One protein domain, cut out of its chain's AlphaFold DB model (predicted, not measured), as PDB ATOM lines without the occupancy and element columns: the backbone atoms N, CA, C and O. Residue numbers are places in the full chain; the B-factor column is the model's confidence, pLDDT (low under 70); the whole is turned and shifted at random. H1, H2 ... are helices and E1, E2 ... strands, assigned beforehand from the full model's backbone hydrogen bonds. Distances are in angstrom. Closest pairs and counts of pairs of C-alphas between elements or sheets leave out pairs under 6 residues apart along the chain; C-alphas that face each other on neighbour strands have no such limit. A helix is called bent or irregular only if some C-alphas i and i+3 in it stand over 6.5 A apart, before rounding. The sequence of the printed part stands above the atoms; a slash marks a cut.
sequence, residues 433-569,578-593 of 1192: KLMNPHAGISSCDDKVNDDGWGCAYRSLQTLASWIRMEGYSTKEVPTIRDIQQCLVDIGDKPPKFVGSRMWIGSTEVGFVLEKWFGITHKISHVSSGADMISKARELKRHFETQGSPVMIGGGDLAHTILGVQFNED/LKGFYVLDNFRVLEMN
ATOM      1  N   LYS A 433      39.555   5.894 -12.919       48.03
ATOM      2  CA  LYS A 433      39.314   5.420 -11.554       48.03
ATOM      3  C   LYS A 433      39.733   6.480 -10.554       48.03
ATOM      4  O   LYS A 433      40.863   6.963 -10.602       48.03
ATOM      5  N   LEU A 434      38.834   6.771  -9.624       53.97
ATOM      6  CA  LEU A 434      39.093   7.660  -8.504       53.97
ATOM      7  C   LEU A 434      40.247   7.201  -7.618       53.97
ATOM      8  O   LEU A 434      40.281   6.063  -7.151       53.97
ATOM      9  N   MET A 435      41.120   8.153  -7.309       49.38
ATOM     10  CA  MET A 435      42.177   8.059  -6.313       49.38
ATOM     11  C   MET A 435      41.900   9.151  -5.275       49.38
ATOM     12  O   MET A 435      41.641  10.284  -5.663       49.38
ATOM     13  N   ASN A 436      41.923   8.817  -3.982       50.41
ATOM     14  CA  ASN A 436      41.736   9.765  -2.871       50.41
ATOM     15  C   ASN A 436      40.518  10.719  -3.012       50.41
ATOM     16  O   ASN A 436      40.688  11.934  -2.999       50.41
ATOM     17  N   PRO A 437      39.269  10.203  -3.088       42.81
ATOM     18  CA  PRO A 437      38.056  11.015  -3.295       42.81
ATOM     19  C   PRO A 437      37.774  12.091  -2.234       42.81
ATOM     20  O   PRO A 437      36.966  12.982  -2.478       42.81
ATOM     21  N   HIS A 438      38.463  12.055  -1.088       42.00
ATOM     22  CA  HIS A 438      38.487  13.154  -0.119       42.00
ATOM     23  C   HIS A 438      39.152  14.440  -0.656       42.00
ATOM     24  O   HIS A 438      39.090  15.465   0.013       42.00
ATOM     25  N   ALA A 439      39.738  14.401  -1.859       31.80
ATOM     26  CA  ALA A 439      40.348  15.530  -2.559       31.80
ATOM     27  C   ALA A 439      39.747  15.825  -3.962       31.80
ATOM     28  O   ALA A 439      40.300  16.646  -4.686       31.80
ATOM     29  N   GLY A 440      38.636  15.185  -4.378       27.09
ATOM     30  CA  GLY A 440      37.983  15.415  -5.691       27.09
ATOM     31  C   GLY A 440      37.543  14.128  -6.419       27.09
ATOM     32  O   GLY A 440      38.091  13.066  -6.156       27.09
ATOM     33  N   ILE A 441      36.516  14.176  -7.295       27.55
ATOM     34  CA  ILE A 441      35.657  13.002  -7.625       27.55
ATOM     35  C   ILE A 441      35.441  12.732  -9.144       27.55
ATOM     36  O   ILE A 441      34.882  13.578  -9.834       27.55
ATOM     37  N   SER A 442      35.715  11.500  -9.637       25.27
ATOM     38  CA  SER A 442      34.830  10.733 -10.570       25.27
ATOM     39  C   SER A 442      35.114   9.199 -10.727       25.27
ATOM     40  O   SER A 442      36.058   8.775 -11.383       25.27
ATOM     41  N   SER A 443      34.207   8.361 -10.190       31.75
ATOM     42  CA  SER A 443      33.900   6.924 -10.476       31.75
ATOM     43  C   SER A 443      34.967   5.791 -10.473       31.75
ATOM     44  O   SER A 443      36.164   5.999 -10.617       31.75
ATOM     45  N   CYS A 444      34.483   4.540 -10.340       36.47
ATOM     46  CA  CYS A 444      35.180   3.275 -10.640       36.47
ATOM     47  C   CYS A 444      34.246   2.370 -11.480       36.47
ATOM     48  O   CYS A 444      33.122   2.094 -11.066       36.47
ATOM     49  N   ASP A 445      34.700   1.921 -12.655       45.75
ATOM     50  CA  ASP A 445      33.826   1.481 -13.763       45.75
ATOM     51  C   ASP A 445      33.517  -0.039 -13.817       45.75
ATOM     52  O   ASP A 445      33.900  -0.741 -14.755       45.75
ATOM     53  N   ASP A 446      32.787  -0.560 -12.821       51.62
ATOM     54  CA  ASP A 446      32.079  -1.849 -12.947       51.62
ATOM     55  C   ASP A 446      30.639  -1.577 -13.415       51.62
ATOM     56  O   ASP A 446      29.826  -1.083 -12.632       51.62
ATOM     57  N   LYS A 447      30.298  -1.939 -14.663       58.06
ATOM     58  CA  LYS A 447      29.016  -1.635 -15.356       58.06
ATOM     59  C   LYS A 447      27.773  -2.383 -14.823       58.06
ATOM     60  O   LYS A 447      26.914  -2.817 -15.592       58.06
ATOM     61  N   VAL A 448      27.691  -2.582 -13.514       65.12
ATOM     62  CA  VAL A 448      26.584  -3.213 -12.792       65.12
ATOM     63  C   VAL A 448      25.802  -2.111 -12.083       65.12
ATOM     64  O   VAL A 448      26.395  -1.347 -11.337       65.12
ATOM     65  N   ASN A 449      24.484  -2.048 -12.289       71.56
ATOM     66  CA  ASN A 449      23.616  -1.263 -11.413       71.56
ATOM     67  C   ASN A 449      23.434  -2.032 -10.093       71.56
ATOM     68  O   ASN A 449      22.882  -3.141 -10.086       71.56
ATOM     69  N   ASP A 450      23.940  -1.446  -9.012       72.31
ATOM     70  CA  ASP A 450      23.921  -1.981  -7.653       72.31
ATOM     71  C   ASP A 450      23.142  -1.099  -6.652       72.31
ATOM     72  O   ASP A 450      23.281  -1.243  -5.435       72.31
ATOM     73  N   ASP A 451      22.263  -0.234  -7.168       71.44
ATOM     74  CA  ASP A 451      21.425   0.678  -6.384       71.44
ATOM     75  C   ASP A 451      20.594  -0.086  -5.337       71.44
ATOM     76  O   ASP A 451      19.868  -1.032  -5.657       71.44
ATOM     77  N   GLY A 452      20.702   0.323  -4.070       70.94
ATOM     78  CA  GLY A 452      19.949  -0.256  -2.950       70.94
ATOM     79  C   GLY A 452      20.464  -1.595  -2.398       70.94
ATOM     80  O   GLY A 452      19.822  -2.153  -1.514       70.94
ATOM     81  N   TRP A 453      21.591  -2.135  -2.883       80.44
ATOM     82  CA  TRP A 453      22.195  -3.368  -2.325       80.44
ATOM     83  C   TRP A 453      23.732  -3.450  -2.424       80.44
ATOM     84  O   TRP A 453      24.346  -4.344  -1.834       80.44
ATOM     85  N   GLY A 454      24.367  -2.536  -3.162       81.56
ATOM     86  CA  GLY A 454      25.805  -2.518  -3.445       81.56
ATOM     87  C   GLY A 454      26.709  -1.885  -2.384       81.56
ATOM     88  O   GLY A 454      27.921  -2.091  -2.422       81.56
ATOM     89  N   CYS A 455      26.152  -1.149  -1.418       82.56
ATOM     90  CA  CYS A 455      26.869  -0.309  -0.442       82.56
ATOM     91  C   CYS A 455      28.118  -0.974   0.186       82.56
ATOM     92  O   CYS A 455      29.236  -0.451   0.104       82.56
ATOM     93  N   ALA A 456      27.963  -2.175   0.746       86.50
ATOM     94  CA  ALA A 456      29.050  -2.921   1.377       86.50
ATOM     95  C   ALA A 456      30.061  -3.495   0.367       86.50
ATOM     96  O   ALA A 456      31.253  -3.576   0.670       86.50
ATOM     97  N   TYR A 457      29.623  -3.835  -0.853       87.69
ATOM     98  CA  TYR A 457      30.523  -4.244  -1.936       87.69
ATOM     99  C   TYR A 457      31.412  -3.077  -2.376       87.69
ATOM    100  O   TYR A 457      32.619  -3.259  -2.523       87.69
ATOM    101  N   ARG A 458      30.850  -1.870  -2.531       84.62
ATOM    102  CA  ARG A 458      31.616  -0.660  -2.880       84.62
ATOM    103  C   ARG A 458      32.583  -0.258  -1.771       84.62
ATOM    104  O   ARG A 458      33.743   0.017  -2.062       84.62
ATOM    105  N   SER A 459      32.164  -0.345  -0.508       86.06
ATOM    106  CA  SER A 459      33.067  -0.163   0.639       86.06
ATOM    107  C   SER A 459      34.239  -1.156   0.605       86.06
ATOM    108  O   SER A 459      35.398  -0.753   0.691       86.06
ATOM    109  N   LEU A 460      33.980  -2.448   0.371       89.31
ATOM    110  CA  LEU A 460      35.034  -3.457   0.201       89.31
ATOM    111  C   LEU A 460      35.950  -3.166  -1.005       89.31
ATOM    112  O   LEU A 460      37.156  -3.387  -0.909       89.31
ATOM    113  N   GLN A 461      35.424  -2.635  -2.113       87.31
ATOM    114  CA  GLN A 461      36.243  -2.199  -3.253       87.31
ATOM    115  C   GLN A 461      37.168  -1.017  -2.895       87.31
ATOM    116  O   GLN A 461      38.307  -0.992  -3.364       87.31
ATOM    117  N   THR A 462      36.743  -0.104  -2.015       84.81
ATOM    118  CA  THR A 462      37.587   0.974  -1.458       84.81
ATOM    119  C   THR A 462      38.683   0.437  -0.531       84.81
ATOM    120  O   THR A 462      39.838   0.841  -0.642       84.81
ATOM    121  N   LEU A 463      38.375  -0.525   0.350       88.56
ATOM    122  CA  LEU A 463      39.408  -1.177   1.169       88.56
ATOM    123  C   LEU A 463      40.414  -1.936   0.281       88.56
ATOM    124  O   LEU A 463      41.626  -1.839   0.473       88.56
ATOM    125  N   ALA A 464      39.921  -2.648  -0.735       86.94
ATOM    126  CA  ALA A 464      40.730  -3.376  -1.709       86.94
ATOM    127  C   ALA A 464      41.637  -2.468  -2.558       86.94
ATOM    128  O   ALA A 464      42.755  -2.871  -2.890       86.94
ATOM    129  N   SER A 465      41.188  -1.259  -2.921       84.00
ATOM    130  CA  SER A 465      42.038  -0.301  -3.632       84.00
ATOM    131  C   SER A 465      43.149   0.219  -2.720       84.00
ATOM    132  O   SER A 465      44.307   0.175  -3.131       84.00
ATOM    133  N   TRP A 466      42.848   0.587  -1.469       87.44
ATOM    134  CA  TRP A 466      43.854   1.013  -0.482       87.44
ATOM    135  C   TRP A 466      44.949  -0.044  -0.278       87.44
ATOM    136  O   TRP A 466      46.130   0.253  -0.443       87.44
ATOM    137  N   ILE A 467      44.567  -1.311  -0.072       87.25
ATOM    138  CA  ILE A 467      45.490  -2.460   0.051       87.25
ATOM    139  C   ILE A 467      46.468  -2.559  -1.139       87.25
ATOM    140  O   ILE A 467      47.623  -2.963  -0.976       87.25
ATOM    141  N   ARG A 468      46.012  -2.216  -2.349       84.12
ATOM    142  CA  ARG A 468      46.813  -2.253  -3.582       84.12
ATOM    143  C   ARG A 468      47.690  -1.010  -3.754       84.12
ATOM    144  O   ARG A 468      48.828  -1.145  -4.200       84.12
ATOM    145  N   MET A 469      47.177   0.174  -3.422       81.50
ATOM    146  CA  MET A 469      47.897   1.454  -3.519       81.50
ATOM    147  C   MET A 469      49.055   1.516  -2.522       81.50
ATOM    148  O   MET A 469      50.185   1.792  -2.914       81.50
ATOM    149  N   GLU A 470      48.813   1.099  -1.280       84.12
ATOM    150  CA  GLU A 470      49.854   0.960  -0.256       84.12
ATOM    151  C   GLU A 470      50.807  -0.217  -0.519       84.12
ATOM    152  O   GLU A 470      51.769  -0.416   0.209       84.12
ATOM    153  N   GLY A 471      50.586  -1.024  -1.563       84.12
ATOM    154  CA  GLY A 471      51.503  -2.098  -1.952       84.12
ATOM    155  C   GLY A 471      51.443  -3.361  -1.078       84.12
ATOM    156  O   GLY A 471      52.274  -4.254  -1.254       84.12
ATOM    157  N   TYR A 472      50.462  -3.501  -0.183       86.94
ATOM    158  CA  TYR A 472      50.249  -4.743   0.574       86.94
ATOM    159  C   TYR A 472      49.813  -5.915  -0.319       86.94
ATOM    160  O   TYR A 472      50.090  -7.073   0.003       86.94
ATOM    161  N   SER A 473      49.173  -5.651  -1.466       85.75
ATOM    162  CA  SER A 473      48.852  -6.687  -2.454       85.75
ATOM    163  C   SER A 473      48.980  -6.220  -3.903       85.75
ATOM    164  O   SER A 473      48.656  -5.089  -4.248       85.75
ATOM    165  N   THR A 474      49.379  -7.139  -4.783       80.06
ATOM    166  CA  THR A 474      49.364  -6.950  -6.243       80.06
ATOM    167  C   THR A 474      48.062  -7.425  -6.897       80.06
ATOM    168  O   THR A 474      47.870  -7.216  -8.096       80.06
ATOM    169  N   LYS A 475      47.162  -8.064  -6.133       83.12
ATOM    170  CA  LYS A 475      45.863  -8.540  -6.629       83.12
ATOM    171  C   LYS A 475      45.000  -7.378  -7.116       83.12
ATOM    172  O   LYS A 475      45.176  -6.228  -6.709       83.12
ATOM    173  N   GLU A 476      44.093  -7.673  -8.036       81.31
ATOM    174  CA  GLU A 476      43.141  -6.680  -8.534       81.31
ATOM    175  C   GLU A 476      41.986  -6.494  -7.545       81.31
ATOM    176  O   GLU A 476      41.705  -7.373  -6.722       81.31
ATOM    177  N   VAL A 477      41.347  -5.324  -7.617       84.56
ATOM    178  CA  VAL A 477      40.127  -5.030  -6.858       84.56
ATOM    179  C   VAL A 477      39.036  -5.987  -7.358       84.56
ATOM    180  O   VAL A 477      38.778  -5.993  -8.562       84.56
ATOM    181  N   PRO A 478      38.431  -6.815  -6.489       87.06
ATOM    182  CA  PRO A 478      37.463  -7.817  -6.919       87.06
ATOM    183  C   PRO A 478      36.166  -7.156  -7.397       87.06
ATOM    184  O   PRO A 478      35.690  -6.188  -6.795       87.06
ATOM    185  N   THR A 479      35.562  -7.695  -8.455       86.81
ATOM    186  CA  THR A 479      34.220  -7.280  -8.889       86.81
ATOM    187  C   THR A 479      33.161  -7.800  -7.915       86.81
ATOM    188  O   THR A 479      33.401  -8.740  -7.153       86.81
ATOM    189  N   ILE A 480      31.937  -7.266  -7.983       86.62
ATOM    190  CA  ILE A 480      30.797  -7.774  -7.194       86.62
ATOM    191  C   ILE A 480      30.620  -9.297  -7.361       86.62
ATOM    192  O   ILE A 480      30.356 -10.000  -6.385       86.62
ATOM    193  N   ARG A 481      30.829  -9.844  -8.569       89.69
ATOM    194  CA  ARG A 481      30.738 -11.296  -8.805       89.69
ATOM    195  C   ARG A 481      31.869 -12.079  -8.145       89.69
ATOM    196  O   ARG A 481      31.600 -13.159  -7.628       89.69
ATOM    197  N   ASP A 482      33.087 -11.544  -8.128       92.31
ATOM    198  CA  ASP A 482      34.226 -12.182  -7.458       92.31
ATOM    199  C   ASP A 482      34.020 -12.218  -5.939       92.31
ATOM    200  O   ASP A 482      34.268 -13.242  -5.304       92.31
ATOM    201  N   ILE A 483      33.484 -11.135  -5.362       93.75
ATOM    202  CA  ILE A 483      33.108 -11.047  -3.942       93.75
ATOM    203  C   ILE A 483      32.042 -12.106  -3.610       93.75
ATOM    204  O   ILE A 483      32.194 -12.867  -2.652       93.75
ATOM    205  N   GLN A 484      30.991 -12.218  -4.431       94.50
ATOM    206  CA  GLN A 484      29.938 -13.226  -4.248       94.50
ATOM    207  C   GLN A 484      30.457 -14.662  -4.407       94.50
ATOM    208  O   GLN A 484      30.085 -15.532  -3.621       94.50
ATOM    209  N   GLN A 485      31.320 -14.919  -5.395       95.69
ATOM    210  CA  GLN A 485      31.941 -16.229  -5.600       95.69
ATOM    211  C   GLN A 485      32.847 -16.598  -4.420       95.69
ATOM    212  O   GLN A 485      32.761 -17.715  -3.921       95.69
ATOM    213  N   CYS A 486      33.631 -15.648  -3.905       95.62
ATOM    214  CA  CYS A 486      34.485 -15.835  -2.734       95.62
ATOM    215  C   CYS A 486      33.679 -16.294  -1.503       95.62
ATOM    216  O   CYS A 486      34.053 -17.263  -0.844       95.62
ATOM    217  N   LEU A 487      32.522 -15.674  -1.237       96.56
ATOM    218  CA  LEU A 487      31.630 -16.064  -0.133       96.56
ATOM    219  C   LEU A 487      30.999 -17.457  -0.316       96.56
ATOM    220  O   LEU A 487      30.777 -18.172   0.664       96.56
ATOM    221  N   VAL A 488      30.743 -17.875  -1.559       96.25
ATOM    222  CA  VAL A 488      30.304 -19.247  -1.874       96.25
ATOM    223  C   VAL A 488      31.446 -20.254  -1.706       96.25
ATOM    224  O   VAL A 488      31.230 -21.325  -1.142       96.25
ATOM    225  N   ASP A 489      32.666 -19.908  -2.119       94.19
ATOM    226  CA  ASP A 489      33.855 -20.768  -2.016       94.19
ATOM    227  C   ASP A 489      34.315 -20.987  -0.563       94.19
ATOM    228  O   ASP A 489      34.929 -22.007  -0.246       94.19
ATOM    229  N   ILE A 490      34.020 -20.036   0.331       94.44
ATOM    230  CA  ILE A 490      34.204 -20.161   1.789       94.44
ATOM    231  C   ILE A 490      33.098 -21.033   2.420       94.44
ATOM    232  O   ILE A 490      33.297 -21.599   3.493       94.44
ATOM    233  N   GLY A 491      31.955 -21.191   1.742       91.69
ATOM    234  CA  GLY A 491      30.793 -21.937   2.229       91.69
ATOM    235  C   GLY A 491      29.824 -21.122   3.093       91.69
ATOM    236  O   GLY A 491      28.931 -21.712   3.696       91.69
ATOM    237  N   ASP A 492      29.976 -19.793   3.144       94.56
ATOM    238  CA  ASP A 492      29.075 -18.887   3.873       94.56
ATOM    239  C   ASP A 492      27.730 -18.711   3.145       94.56
ATOM    240  O   ASP A 492      26.658 -18.734   3.755       94.56
ATOM    241  N   LYS A 493      27.773 -18.595   1.811       94.88
ATOM    242  CA  LYS A 493      26.591 -18.381   0.961       94.88
ATOM    243  C   LYS A 493      26.319 -19.579   0.036       94.88
ATOM    244  O   LYS A 493      27.247 -20.266  -0.389       94.88
ATOM    245  N   PRO A 494      25.052 -19.851  -0.334       93.88
ATOM    246  CA  PRO A 494      24.722 -20.916  -1.284       93.88
ATOM    247  C   PRO A 494      25.113 -20.529  -2.726       93.88
ATOM    248  O   PRO A 494      25.046 -19.352  -3.064       93.88
ATOM    249  N   PRO A 495      25.370 -21.481  -3.648       94.38
ATOM    250  CA  PRO A 495      25.784 -21.171  -5.028       94.38
ATOM    251  C   PRO A 495      24.846 -20.255  -5.833       94.38
ATOM    252  O   PRO A 495      25.277 -19.611  -6.780       94.38
ATOM    253  N   LYS A 496      23.564 -20.159  -5.449       92.12
ATOM    254  CA  LYS A 496      22.585 -19.226  -6.044       92.12
ATOM    255  C   LYS A 496      22.825 -17.749  -5.685       92.12
ATOM    256  O   LYS A 496      22.113 -16.888  -6.188       92.12
ATOM    257  N   PHE A 497      23.769 -17.467  -4.788       93.56
ATOM    258  CA  PHE A 497      24.148 -16.121  -4.369       93.56
ATOM    259  C   PHE A 497      24.973 -15.384  -5.437       93.56
ATOM    260  O   PHE A 497      24.885 -14.161  -5.543       93.56
ATOM    261  N   VAL A 498      25.724 -16.114  -6.269       92.69
ATOM    262  CA  VAL A 498      26.525 -15.527  -7.354       92.69
ATOM    263  C   VAL A 498      25.609 -14.997  -8.457       92.69
ATOM    264  O   VAL A 498      24.780 -15.725  -9.001       92.69
ATOM    265  N   GLY A 499      25.755 -13.714  -8.783       87.88
ATOM    266  CA  GLY A 499      24.865 -12.985  -9.685       87.88
ATOM    267  C   GLY A 499      23.547 -12.532  -9.047       87.88
ATOM    268  O   GLY A 499      22.690 -12.018  -9.764       87.88
ATOM    269  N   SER A 500      23.366 -12.712  -7.733       91.62
ATOM    270  CA  SER A 500      22.210 -12.170  -7.008       91.62
ATOM    271  C   SER A 500      22.377 -10.674  -6.701       91.62
ATOM    272  O   SER A 500      23.474 -10.127  -6.811       91.62
ATOM    273  N   ARG A 501      21.281 -10.024  -6.294       90.06
ATOM    274  CA  ARG A 501      21.250  -8.636  -5.795       90.06
ATOM    275  C   ARG A 501      21.138  -8.573  -4.265       90.06
ATOM    276  O   ARG A 501      20.430  -7.738  -3.718       90.06
ATOM    277  N   MET A 502      21.735  -9.542  -3.577       88.75
ATOM    278  CA  MET A 502      21.725  -9.604  -2.116       88.75
ATOM    279  C   MET A 502      22.838  -8.719  -1.551       88.75
ATOM    280  O   MET A 502      23.985  -8.824  -1.994       88.75
ATOM    281  N   TRP A 503      22.510  -7.900  -0.552       89.38
ATOM    282  CA  TRP A 503      23.491  -7.151   0.233       89.38
ATOM    283  C   TRP A 503      24.347  -8.082   1.115       89.38
ATOM    284  O   TRP A 503      24.048  -9.273   1.265       89.38
ATOM    285  N   ILE A 504      25.445  -7.547   1.656       92.31
ATOM    286  CA  ILE A 504      26.381  -8.240   2.558       92.31
ATOM    287  C   ILE A 504      26.728  -7.347   3.752       92.31
ATOM    288  O   ILE A 504      26.704  -6.125   3.625       92.31
ATOM    289  N   GLY A 505      27.063  -7.942   4.897       89.44
ATOM    290  CA  GLY A 505      27.461  -7.222   6.105       89.44
ATOM    291  C   GLY A 505      28.978  -7.124   6.302       89.44
ATOM    292  O   GLY A 505      29.786  -7.605   5.505       89.44
ATOM    293  N   SER A 506      29.372  -6.514   7.422       91.62
ATOM    294  CA  SER A 506      30.778  -6.348   7.825       91.62
ATOM    295  C   SER A 506      31.511  -7.676   8.067       91.62
ATOM    296  O   SER A 506      32.721  -7.758   7.855       91.62
ATOM    297  N   THR A 507      30.787  -8.731   8.448       92.25
ATOM    298  CA  THR A 507      31.331 -10.088   8.611       92.25
ATOM    299  C   THR A 507      31.747 -10.691   7.270       92.25
ATOM    300  O   THR A 507      32.870 -11.170   7.125       92.25
ATOM    301  N   GLU A 508      30.882 -10.619   6.257       94.62
ATOM    302  CA  GLU A 508      31.187 -11.082   4.902       94.62
ATOM    303  C   GLU A 508      32.319 -10.276   4.255       94.62
ATOM    304  O   GLU A 508      33.202 -10.859   3.624       94.62
ATOM    305  N   VAL A 509      32.341  -8.952   4.455       94.19
ATOM    306  CA  VAL A 509      33.462  -8.086   4.044       94.19
ATOM    307  C   VAL A 509      34.777  -8.587   4.656       94.19
ATOM    308  O   VAL A 509      35.762  -8.764   3.935       94.19
ATOM    309  N   GLY A 510      34.780  -8.905   5.954       93.38
ATOM    310  CA  GLY A 510      35.926  -9.488   6.654       93.38
ATOM    311  C   GLY A 510      36.391 -10.828   6.072       93.38
ATOM    312  O   GLY A 510      37.580 -11.000   5.788       93.38
ATOM    313  N   PHE A 511      35.465 -11.760   5.824       94.88
ATOM    314  CA  PHE A 511      35.771 -13.055   5.202       94.88
ATOM    315  C   PHE A 511      36.414 -12.906   3.818       94.88
ATOM    316  O   PHE A 511      37.349 -13.640   3.486       94.88
ATOM    317  N   VAL A 512      35.952 -11.947   3.010       95.50
ATOM    318  CA  VAL A 512      36.519 -11.706   1.677       95.50
ATOM    319  C   VAL A 512      37.893 -11.041   1.765       95.50
ATOM    320  O   VAL A 512      38.776 -11.432   1.006       95.50
ATOM    321  N   LEU A 513      38.140 -10.125   2.708       94.00
ATOM    322  CA  LEU A 513      39.485  -9.570   2.944       94.00
ATOM    323  C   LEU A 513      40.500 -10.663   3.321       94.00
ATOM    324  O   LEU A 513      41.590 -10.732   2.742       94.00
ATOM    325  N   GLU A 514      40.121 -11.561   4.231       94.00
ATOM    326  CA  GLU A 514      40.983 -12.657   4.678       94.00
ATOM    327  C   GLU A 514      41.234 -13.670   3.550       94.00
ATOM    328  O   GLU A 514      42.380 -14.022   3.267       94.00
ATOM    329  N   LYS A 515      40.189 -14.097   2.833       93.19
ATOM    330  CA  LYS A 515      40.308 -15.092   1.757       93.19
ATOM    331  C   LYS A 515      40.967 -14.546   0.489       93.19
ATOM    332  O   LYS A 515      41.757 -15.256  -0.140       93.19
ATOM    333  N   TRP A 516      40.629 -13.322   0.084       92.75
ATOM    334  CA  TRP A 516      41.097 -12.730  -1.171       92.75
ATOM    335  C   TRP A 516      42.480 -12.109  -1.023       92.75
ATOM    336  O   TRP A 516      43.340 -12.375  -1.861       92.75
ATOM    337  N   PHE A 517      42.738 -11.334   0.033       89.44
ATOM    338  CA  PHE A 517      44.016 -10.635   0.216       89.44
ATOM    339  C   PHE A 517      44.957 -11.305   1.223       89.44
ATOM    340  O   PHE A 517      46.157 -11.047   1.163       89.44
ATOM    341  N   GLY A 518      44.463 -12.196   2.091       89.94
ATOM    342  CA  GLY A 518      45.251 -12.746   3.200       89.94
ATOM    343  C   GLY A 518      45.364 -11.785   4.385       89.94
ATOM    344  O   GLY A 518      46.294 -11.909   5.177       89.94
ATOM    345  N   ILE A 519      44.462 -10.802   4.480       90.12
ATOM    346  CA  ILE A 519      44.527  -9.720   5.466       90.12
ATOM    347  C   ILE A 519      43.559 -10.001   6.613       90.12
ATOM    348  O   ILE A 519      42.356 -10.165   6.415       90.12
ATOM    349  N   THR A 520      44.101 -10.036   7.827       90.56
ATOM    350  CA  THR A 520      43.324 -10.144   9.063       90.56
ATOM    351  C   THR A 520      42.574  -8.847   9.334       90.56
ATOM    352  O   THR A 520      43.163  -7.770   9.284       90.56
ATOM    353  N   HIS A 521      41.298  -8.955   9.688       91.50
ATOM    354  CA  HIS A 521      40.432  -7.830  10.027       91.50
ATOM    355  C   HIS A 521      40.000  -7.909  11.502       91.50
ATOM    356  O   HIS A 521      40.132  -8.949  12.151       91.50
ATOM    357  N   LYS A 522      39.462  -6.811  12.038       92.00
ATOM    358  CA  LYS A 522      38.863  -6.753  13.377       92.00
ATOM    359  C   LYS A 522      37.457  -6.173  13.265       92.00
ATOM    360  O   LYS A 522      37.294  -5.085  12.725       92.00
ATOM    361  N   ILE A 523      36.465  -6.872  13.813       90.31
ATOM    362  CA  ILE A 523      35.093  -6.366  13.923       90.31
ATOM    363  C   ILE A 523      34.891  -5.834  15.341       90.31
ATOM    364  O   ILE A 523      35.060  -6.567  16.317       90.31
ATOM    365  N   SER A 524      34.523  -4.558  15.452       88.56
ATOM    366  CA  SER A 524      34.153  -3.927  16.719       88.56
ATOM    367  C   SER A 524      32.654  -3.655  16.716       88.56
ATOM    368  O   SER A 524      32.181  -2.737  16.058       88.56
ATOM    369  N   HIS A 525      31.906  -4.489  17.438       87.06
ATOM    370  CA  HIS A 525      30.455  -4.364  17.553       87.06
ATOM    371  C   HIS A 525      30.053  -3.164  18.419       87.06
ATOM    372  O   HIS A 525      30.719  -2.840  19.406       87.06
ATOM    373  N   VAL A 526      28.933  -2.552  18.042       84.62
ATOM    374  CA  VAL A 526      28.311  -1.391  18.681       84.62
ATOM    375  C   VAL A 526      26.798  -1.649  18.704       84.62
ATOM    376  O   VAL A 526      26.264  -2.196  17.741       84.62
ATOM    377  N   SER A 527      26.122  -1.348  19.818       79.12
ATOM    378  CA  SER A 527      24.721  -1.756  20.041       79.12
ATOM    379  C   SER A 527      23.689  -0.779  19.467       79.12
ATOM    380  O   SER A 527      22.557  -1.179  19.203       79.12
ATOM    381  N   SER A 528      24.064   0.488  19.284       78.06
ATOM    382  CA  SER A 528      23.230   1.562  18.736       78.06
ATOM    383  C   SER A 528      24.094   2.618  18.035       78.06
ATOM    384  O   SER A 528      25.300   2.674  18.266       78.06
ATOM    385  N   GLY A 529      23.499   3.486  17.209       70.69
ATOM    386  CA  GLY A 529      24.235   4.588  16.565       70.69
ATOM    387  C   GLY A 529      24.916   5.524  17.574       70.69
ATOM    388  O   GLY A 529      26.085   5.856  17.404       70.69
ATOM    389  N   ALA A 530      24.238   5.850  18.679       68.88
ATOM    390  CA  ALA A 530      24.779   6.695  19.747       68.88
ATOM    391  C   ALA A 530      25.991   6.069  20.472       68.88
ATOM    392  O   ALA A 530      26.903   6.775  20.902       68.88
ATOM    393  N   ASP A 531      26.062   4.735  20.562       74.12
ATOM    394  CA  ASP A 531      27.209   4.046  21.169       74.12
ATOM    395  C   ASP A 531      28.499   4.170  20.322       74.12
ATOM    396  O   ASP A 531      29.579   3.808  20.803       74.12
ATOM    397  N   MET A 532      28.441   4.699  19.088       76.69
ATOM    398  CA  MET A 532      29.622   4.931  18.239       76.69
ATOM    399  C   MET A 532      30.635   5.893  18.870       76.69
ATOM    400  O   MET A 532      31.838   5.698  18.679       76.69
ATOM    401  N   ILE A 533      30.194   6.863  19.687       73.31
ATOM    402  CA  ILE A 533      31.093   7.770  20.428       73.31
ATOM    403  C   ILE A 533      32.089   6.963  21.277       73.31
ATOM    404  O   ILE A 533      33.285   7.262  21.308       73.31
ATOM    405  N   SER A 534      31.640   5.860  21.893       78.44
ATOM    406  CA  SER A 534      32.495   4.986  22.715       78.44
ATOM    407  C   SER A 534      33.664   4.359  21.937       78.44
ATOM    408  O   SER A 534      34.638   3.895  22.536       78.44
ATOM    409  N   LYS A 535      33.589   4.356  20.599       82.81
ATOM    410  CA  LYS A 535      34.614   3.845  19.684       82.81
ATOM    411  C   LYS A 535      35.550   4.914  19.130       82.81
ATOM    412  O   LYS A 535      36.553   4.539  18.527       82.81
ATOM    413  N   ALA A 536      35.323   6.202  19.392       79.50
ATOM    414  CA  ALA A 536      36.151   7.294  18.875       79.50
ATOM    415  C   ALA A 536      37.652   7.120  19.189       79.50
ATOM    416  O   ALA A 536      38.481   7.144  18.282       79.50
ATOM    417  N   ARG A 537      38.009   6.819  20.450       81.62
ATOM    418  CA  ARG A 537      39.400   6.520  20.867       81.62
ATOM    419  C   ARG A 537      39.992   5.283  20.183       81.62
ATOM    420  O   ARG A 537      41.192   5.230  19.923       81.62
ATOM    421  N   GLU A 538      39.165   4.273  19.912       85.50
ATOM    422  CA  GLU A 538      39.585   3.043  19.233       85.50
ATOM    423  C   GLU A 538      39.879   3.313  17.748       85.50
ATOM    424  O   GLU A 538      40.901   2.861  17.234       85.50
ATOM    425  N   LEU A 539      39.027   4.110  17.096       84.81
ATOM    426  CA  LEU A 539      39.172   4.542  15.705       84.81
ATOM    427  C   LEU A 539      40.352   5.504  15.520       84.81
ATOM    428  O   LEU A 539      41.154   5.291  14.615       84.81
ATOM    429  N   LYS A 540      40.534   6.490  16.410       83.81
ATOM    430  CA  LYS A 540      41.687   7.411  16.392       83.81
ATOM    431  C   LYS A 540      42.996   6.622  16.385       83.81
ATOM    432  O   LYS A 540      43.811   6.769  15.479       83.81
ATOM    433  N   ARG A 541      43.138   5.690  17.331       85.56
ATOM    434  CA  ARG A 541      44.304   4.805  17.433       85.56
ATOM    435  C   ARG A 541      44.474   3.898  16.209       85.56
ATOM    436  O   ARG A 541      45.607   3.590  15.841       85.56
ATOM    437  N   HIS A 542      43.385   3.435  15.595       89.25
ATOM    438  CA  HIS A 542      43.441   2.658  14.353       89.25
ATOM    439  C   HIS A 542      44.019   3.493  13.204       89.25
ATOM    440  O   HIS A 542      44.970   3.047  12.566       89.25
ATOM    441  N   PHE A 543      43.545   4.723  12.990       87.75
ATOM    442  CA  PHE A 543      44.100   5.602  11.955       87.75
ATOM    443  C   PHE A 543      45.554   6.010  12.252       87.75
ATOM    444  O   PHE A 543      46.391   5.907  11.362       87.75
ATOM    445  N   GLU A 544      45.896   6.334  13.506       81.25
ATOM    446  CA  GLU A 544      47.272   6.653  13.940       81.25
ATOM    447  C   GLU A 544      48.278   5.497  13.748       81.25
ATOM    448  O   GLU A 544      49.473   5.748  13.608       81.25
ATOM    449  N   THR A 545      47.834   4.232  13.794       82.31
ATOM    450  CA  THR A 545      48.745   3.063  13.800       82.31
ATOM    451  C   THR A 545      48.628   2.136  12.597       82.31
ATOM    452  O   THR A 545      49.552   1.363  12.361       82.31
ATOM    453  N   GLN A 546      47.508   2.144  11.873       86.62
ATOM    454  CA  GLN A 546      47.246   1.282  10.713       86.62
ATOM    455  C   GLN A 546      46.905   2.082   9.448       86.62
ATOM    456  O   GLN A 546      47.117   1.571   8.353       86.62
ATOM    457  N   GLY A 547      46.327   3.283   9.580       85.69
ATOM    458  CA  GLY A 547      45.965   4.169   8.461       85.69
ATOM    459  C   GLY A 547      44.903   3.642   7.479       85.69
ATOM    460  O   GLY A 547      44.567   4.334   6.522       85.69
ATOM    461  N   SER A 548      44.373   2.430   7.678       89.44
ATOM    462  CA  SER A 548      43.456   1.787   6.729       89.44
ATOM    463  C   SER A 548      42.008   2.291   6.854       89.44
ATOM    464  O   SER A 548      41.526   2.450   7.979       89.44
ATOM    465  N   PRO A 549      41.276   2.473   5.735       90.75
ATOM    466  CA  PRO A 549      39.844   2.777   5.750       90.75
ATOM    467  C   PRO A 549      39.023   1.727   6.508       90.75
ATOM    468  O   PRO A 549      39.304   0.528   6.427       90.75
ATOM    469  N   VAL A 550      37.972   2.163   7.203       92.06
ATOM    470  CA  VAL A 550      37.127   1.301   8.045       92.06
ATOM    471  C   VAL A 550      35.717   1.222   7.467       92.06
ATOM    472  O   VAL A 550      35.018   2.226   7.397       92.06
ATOM    473  N   MET A 551      35.260   0.028   7.087       90.88
ATOM    474  CA  MET A 551      33.859  -0.180   6.705       90.88
ATOM    475  C   MET A 551      32.967  -0.261   7.953       90.88
ATOM    476  O   MET A 551      33.253  -1.023   8.879       90.88
ATOM    477  N   ILE A 552      31.880   0.509   7.959       89.69
ATOM    478  CA  ILE A 552      30.791   0.437   8.938       89.69
ATOM    479  C   ILE A 552      29.540  -0.121   8.252       89.69
ATOM    480  O   ILE A 552      29.274   0.190   7.093       89.69
ATOM    481  N   GLY A 553      28.780  -0.961   8.956       83.56
ATOM    482  CA  GLY A 553      27.498  -1.491   8.493       83.56
ATOM    483  C   GLY A 553      26.433  -1.329   9.572       83.56
ATOM    484  O   GLY A 553      26.668  -1.711  10.720       83.56
ATOM    485  N   GLY A 554      25.283  -0.767   9.204       79.19
ATOM    486  CA  GLY A 554      24.151  -0.497  10.088       79.19
ATOM    487  C   GLY A 554      22.841  -0.841   9.385       79.19
ATOM    488  O   GLY A 554      22.405  -0.123   8.491       79.19
ATOM    489  N   GLY A 555      22.219  -1.958   9.776       75.12
ATOM    490  CA  GLY A 555      21.067  -2.502   9.051       75.12
ATOM    491  C   GLY A 555      21.436  -2.855   7.607       75.12
ATOM    492  O   GLY A 555      22.466  -3.487   7.378       75.12
ATOM    493  N   ASP A 556      20.611  -2.411   6.657       73.44
ATOM    494  CA  ASP A 556      20.807  -2.619   5.215       73.44
ATOM    495  C   ASP A 556      21.788  -1.594   4.578       73.44
ATOM    496  O   ASP A 556      22.051  -1.642   3.373       73.44
ATOM    497  N   LEU A 557      22.339  -0.655   5.364       76.81
ATOM    498  CA  LEU A 557      23.269   0.385   4.906       76.81
ATOM    499  C   LEU A 557      24.721   0.089   5.304       76.81
ATOM    500  O   LEU A 557      25.005  -0.525   6.336       76.81
ATOM    501  N   ALA A 558      25.655   0.565   4.480       81.44
ATOM    502  CA  ALA A 558      27.086   0.453   4.724       81.44
ATOM    503  C   ALA A 558      27.853   1.643   4.143       81.44
ATOM    504  O   ALA A 558      27.577   2.083   3.025       81.44
ATOM    505  N   HIS A 559      28.872   2.086   4.875       83.00
ATOM    506  CA  HIS A 559      29.696   3.248   4.552       83.00
ATOM    507  C   HIS A 559      31.178   2.971   4.833       83.00
ATOM    508  O   HIS A 559      31.525   1.983   5.484       83.00
ATOM    509  N   THR A 560      32.075   3.850   4.372       84.50
ATOM    510  CA  THR A 560      33.522   3.742   4.651       84.50
ATOM    511  C   THR A 560      34.038   4.969   5.403       84.50
ATOM    512  O   THR A 560      34.136   6.050   4.835       84.50
ATOM    513  N   ILE A 561      34.408   4.803   6.670       86.25
ATOM    514  CA  ILE A 561      35.044   5.832   7.500       86.25
ATOM    515  C   ILE A 561      36.514   5.984   7.075       86.25
ATOM    516  O   ILE A 561      37.260   5.000   7.027       86.25
ATOM    517  N   LEU A 562      36.931   7.218   6.787       83.88
ATOM    518  CA  LEU A 562      38.306   7.598   6.438       83.88
ATOM    519  C   LEU A 562      39.080   8.239   7.598       83.88
ATOM    520  O   LEU A 562      40.307   8.236   7.576       83.88
ATOM    521  N   GLY A 563      38.384   8.786   8.593       81.00
ATOM    522  CA  GLY A 563      39.002   9.461   9.732       81.00
ATOM    523  C   GLY A 563      37.999   9.793  10.835       81.00
ATOM    524  O   GLY A 563      36.789   9.626  10.670       81.00
ATOM    525  N   VAL A 564      38.512  10.269  11.970       79.19
ATOM    526  CA  VAL A 564      37.718  10.691  13.133       79.19
ATOM    527  C   VAL A 564      38.301  11.971  13.727       79.19
ATOM    528  O   VAL A 564      39.514  12.069  13.909       79.19
ATOM    529  N   GLN A 565      37.442  12.931  14.057       74.06
ATOM    530  CA  GLN A 565      37.805  14.156  14.761       74.06
ATOM    531  C   GLN A 565      37.331  14.052  16.217       74.06
ATOM    532  O   GLN A 565      36.135  13.987  16.489       74.06
ATOM    533  N   PHE A 566      38.278  13.997  17.158       62.03
ATOM    534  CA  PHE A 566      38.033  13.671  18.567       62.03
ATOM    535  C   PHE A 566      38.872  14.562  19.495       62.03
ATOM    536  O   PHE A 566      40.065  14.745  19.250       62.03
ATOM    537  N   ASN A 567      38.264  15.107  20.554       62.00
ATOM    538  CA  ASN A 567      38.907  16.040  21.482       62.00
ATOM    539  C   ASN A 567      39.177  15.366  22.843       62.00
ATOM    540  O   ASN A 567      38.268  14.817  23.457       62.00
ATOM    541  N   GLU A 568      40.424  15.407  23.328       56.81
ATOM    542  CA  GLU A 568      40.842  14.706  24.562       56.81
ATOM    543  C   GLU A 568      41.034  15.629  25.782       56.81
ATOM    544  O   GLU A 568      41.367  15.143  26.861       56.81
ATOM    545  N   ASP A 569      40.801  16.941  25.645       48.31
ATOM    546  CA  ASP A 569      41.204  17.943  26.648       48.31
ATOM    547  C   ASP A 569      40.185  18.234  27.773       48.31
ATOM    548  O   ASP A 569      40.451  19.066  28.647       48.31
ATOM    549  N   LEU A 578      33.099  14.005  21.106       48.12
ATOM    550  CA  LEU A 578      33.502  13.719  19.731       48.12
ATOM    551  C   LEU A 578      33.115  14.969  18.896       48.12
ATOM    552  O   LEU A 578      32.513  15.920  19.400       48.12
ATOM    553  N   LYS A 579      33.574  15.065  17.647       49.72
ATOM    554  CA  LYS A 579      33.119  16.131  16.742       49.72
ATOM    555  C   LYS A 579      32.547  15.588  15.447       49.72
ATOM    556  O   LYS A 579      31.475  16.011  15.033       49.72
ATOM    557  N   GLY A 580      33.262  14.650  14.830       51.66
ATOM    558  CA  GLY A 580      32.920  14.166  13.502       51.66
ATOM    559  C   GLY A 580      33.548  12.815  13.168       51.66
ATOM    560  O   GLY A 580      34.686  12.526  13.551       51.66
ATOM    561  N   PHE A 581      32.838  12.004  12.388       63.47
ATOM    562  CA  PHE A 581      33.447  10.980  11.533       63.47
ATOM    563  C   PHE A 581      33.495  11.477  10.088       63.47
ATOM    564  O   PHE A 581      32.489  11.982   9.594       63.47
ATOM    565  N   TYR A 582      34.618  11.264   9.396       60.59
ATOM    566  CA  TYR A 582      34.715  11.484   7.949       60.59
ATOM    567  C   TYR A 582      34.299  10.211   7.220       60.59
ATOM    568  O   TYR A 582      34.995   9.196   7.297       60.59
ATOM    569  N   VAL A 583      33.166  10.249   6.523       57.38
ATOM    570  CA  VAL A 583      32.502   9.064   5.968       57.38
ATOM    571  C   VAL A 583      32.320   9.195   4.461       57.38
ATOM    572  O   VAL A 583      31.713  10.147   3.990       57.38
ATOM    573  N   LEU A 584      32.807   8.219   3.696       53.41
ATOM    574  CA  LEU A 584      32.473   8.072   2.283       53.41
ATOM    575  C   LEU A 584      31.070   7.473   2.123       53.41
ATOM    576  O   LEU A 584      30.857   6.296   2.435       53.41
ATOM    577  N   ASP A 585      30.160   8.265   1.558       51.12
ATOM    578  CA  ASP A 585      28.864   7.839   1.025       51.12
ATOM    579  C   ASP A 585      28.809   8.172  -0.472       51.12
ATOM    580  O   ASP A 585      29.028   9.318  -0.862       51.12
ATOM    581  N   ASN A 586      28.572   7.173  -1.327       44.09
ATOM    582  CA  ASN A 586      28.497   7.338  -2.787       44.09
ATOM    583  C   ASN A 586      29.630   8.219  -3.373       44.09
ATOM    584  O   ASN A 586      29.412   9.074  -4.232       44.09
ATOM    585  N   PHE A 587      30.858   7.984  -2.894       41.06
ATOM    586  CA  PHE A 587      32.098   8.706  -3.227       41.06
ATOM    587  C   PHE A 587      32.210  10.162  -2.728       41.06
ATOM    588  O   PHE A 587      33.226  10.797  -3.004       41.06
ATOM    589  N   ARG A 588      31.247  10.680  -1.957       35.78
ATOM    590  CA  ARG A 588      31.320  11.975  -1.253       35.78
ATOM    591  C   ARG A 588      31.800  11.779   0.181       35.78
ATOM    592  O   ARG A 588      31.396  10.813   0.819       35.78
ATOM    593  N   VAL A 589      32.613  12.698   0.702       38.38
ATOM    594  CA  VAL A 589      32.948  12.736   2.135       38.38
ATOM    595  C   VAL A 589      31.874  13.525   2.880       38.38
ATOM    596  O   VAL A 589      31.573  14.659   2.518       38.38
ATOM    597  N   LEU A 590      31.307  12.907   3.912       44.12
ATOM    598  CA  LEU A 590      30.340  13.478   4.844       44.12
ATOM    599  C   LEU A 590      30.968  13.584   6.236       44.12
ATOM    600  O   LEU A 590      31.767  12.728   6.619       44.12
ATOM    601  N   GLU A 591      30.562  14.593   6.999       41.53
ATOM    602  CA  GLU A 591      30.856  14.720   8.428       41.53
ATOM    603  C   GLU A 591      29.631  14.245   9.233       41.53
ATOM    604  O   GLU A 591      28.504  14.667   8.960       41.53
ATOM    605  N   MET A 592      29.827  13.318  10.176       44.69
ATOM    606  CA  MET A 592      28.765  12.787  11.050       44.69
ATOM    607  C   MET A 592      29.011  13.155  12.514       44.69
ATOM    608  O   MET A 592      30.022  12.732  13.076       44.69
ATOM    609  N   ASN A 593      28.063  13.865  13.129       49.16
ATOM    610  CA  ASN A 593      28.161  14.371  14.502       49.16
ATOM    611  C   ASN A 593      27.870  13.288  15.565       49.16
ATOM    612  O   ASN A 593      27.313  12.227  15.275       49.16
TER     613      ASN A 593
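This is residues 433 to 569 and 578 to 593 of the 1192 residues of the protein "Hypothetical protein" of Notodromas monacha (UniProt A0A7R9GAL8). A strongly twisted sheet of four strands has H1 packed on E1 and E2, running along E2, while H4 packs on the sheet over E2 and E3 and crosses E2, which bends at residue 562. H3 sits beside H1 over the edge strand E1, and H2 packs on H3 away from the sheet, at one end of an elongated body. The printed part has 153 residues with four named helices followed by four named strands, H1 H2 H3 H4 E1 E2 E3 E4; the sheet's order is E1 E2 E3 E4, antiparallel, and the class is mixed, helices and strands. It is compact, with a radius of gyration of the C-alphas of 15.5 A, and spans 52 by 33 by 29 A.

Start at Lys 433; residues 433 to 454 hold no named element. Find C-alpha 455 at (26.869, -0.309, -0.442), where H1 begins; it runs 21.3 A through residues 455 to 469. Next come H2, residues 480 to 490, 15.7 A, and H3, residues 506 to 517, 15.9 A. H4, residues 530 to 546, spans 24.8 A; it is irregular, with C-alphas 534 and 537 7.3 A apart, and has a kink of 42 degrees near residue 537. E1 is residues 550 to 554, 13.3 A. E2, residues 557 to 566, spans 24.1 A and bends by 73 degrees at residue 562. E3 is residues 578 to 585, 20.1 A, and E4, residues 588 to 592, 12.6 A, ends at C-alpha 592, (28.765, 12.787, 11.050).

Look first at the hairpin E1 and E2, where N 552 and O 559 are 2.9 A apart, within hydrogen-bond range. Between E2 and E3, N 562 and O 582 are 2.8 A apart; in the hairpin E3 and E4, N 583 and O 590 are 2.8 A apart. H1 and H3 on one face of the sheet make two layers, helices over a sheet. H1 runs along E2, at 4 degrees on the local plane, with the closest C-alphas, Ala 456 and Ala 558, 5.1 A apart. H3 touches H1 at Leu 460 and Val 509, their closest C-alphas, 6.2 A. H2 touches H3 about perpendicular, at 87 degrees; the closest C-alphas, Cys 486 and Val 512, are 6.4 A apart. H4 runs across E2, at 76 degrees on the local plane, with the closest C-alphas, Lys 540 and Val 564, 6.1 A apart; it touches no helix. Every O i to N i+4 pair is within hydrogen-bond range in H1, H2 and H3, against 8 of 13 in H4.

The farthest C-alphas, Lys 496 and Asp 569, are 52.9 A apart. Residues 570 to 577 are not printed, and C-alphas 569 and 578 stand 11.2 A apart across the cut. The links H2 to H3 and H3 to H4 are long. The model's mean pLDDT over the printed part is 77.1; it is under 70 at residues 433 to 448, 530, 566 to 569 and 578 to 593.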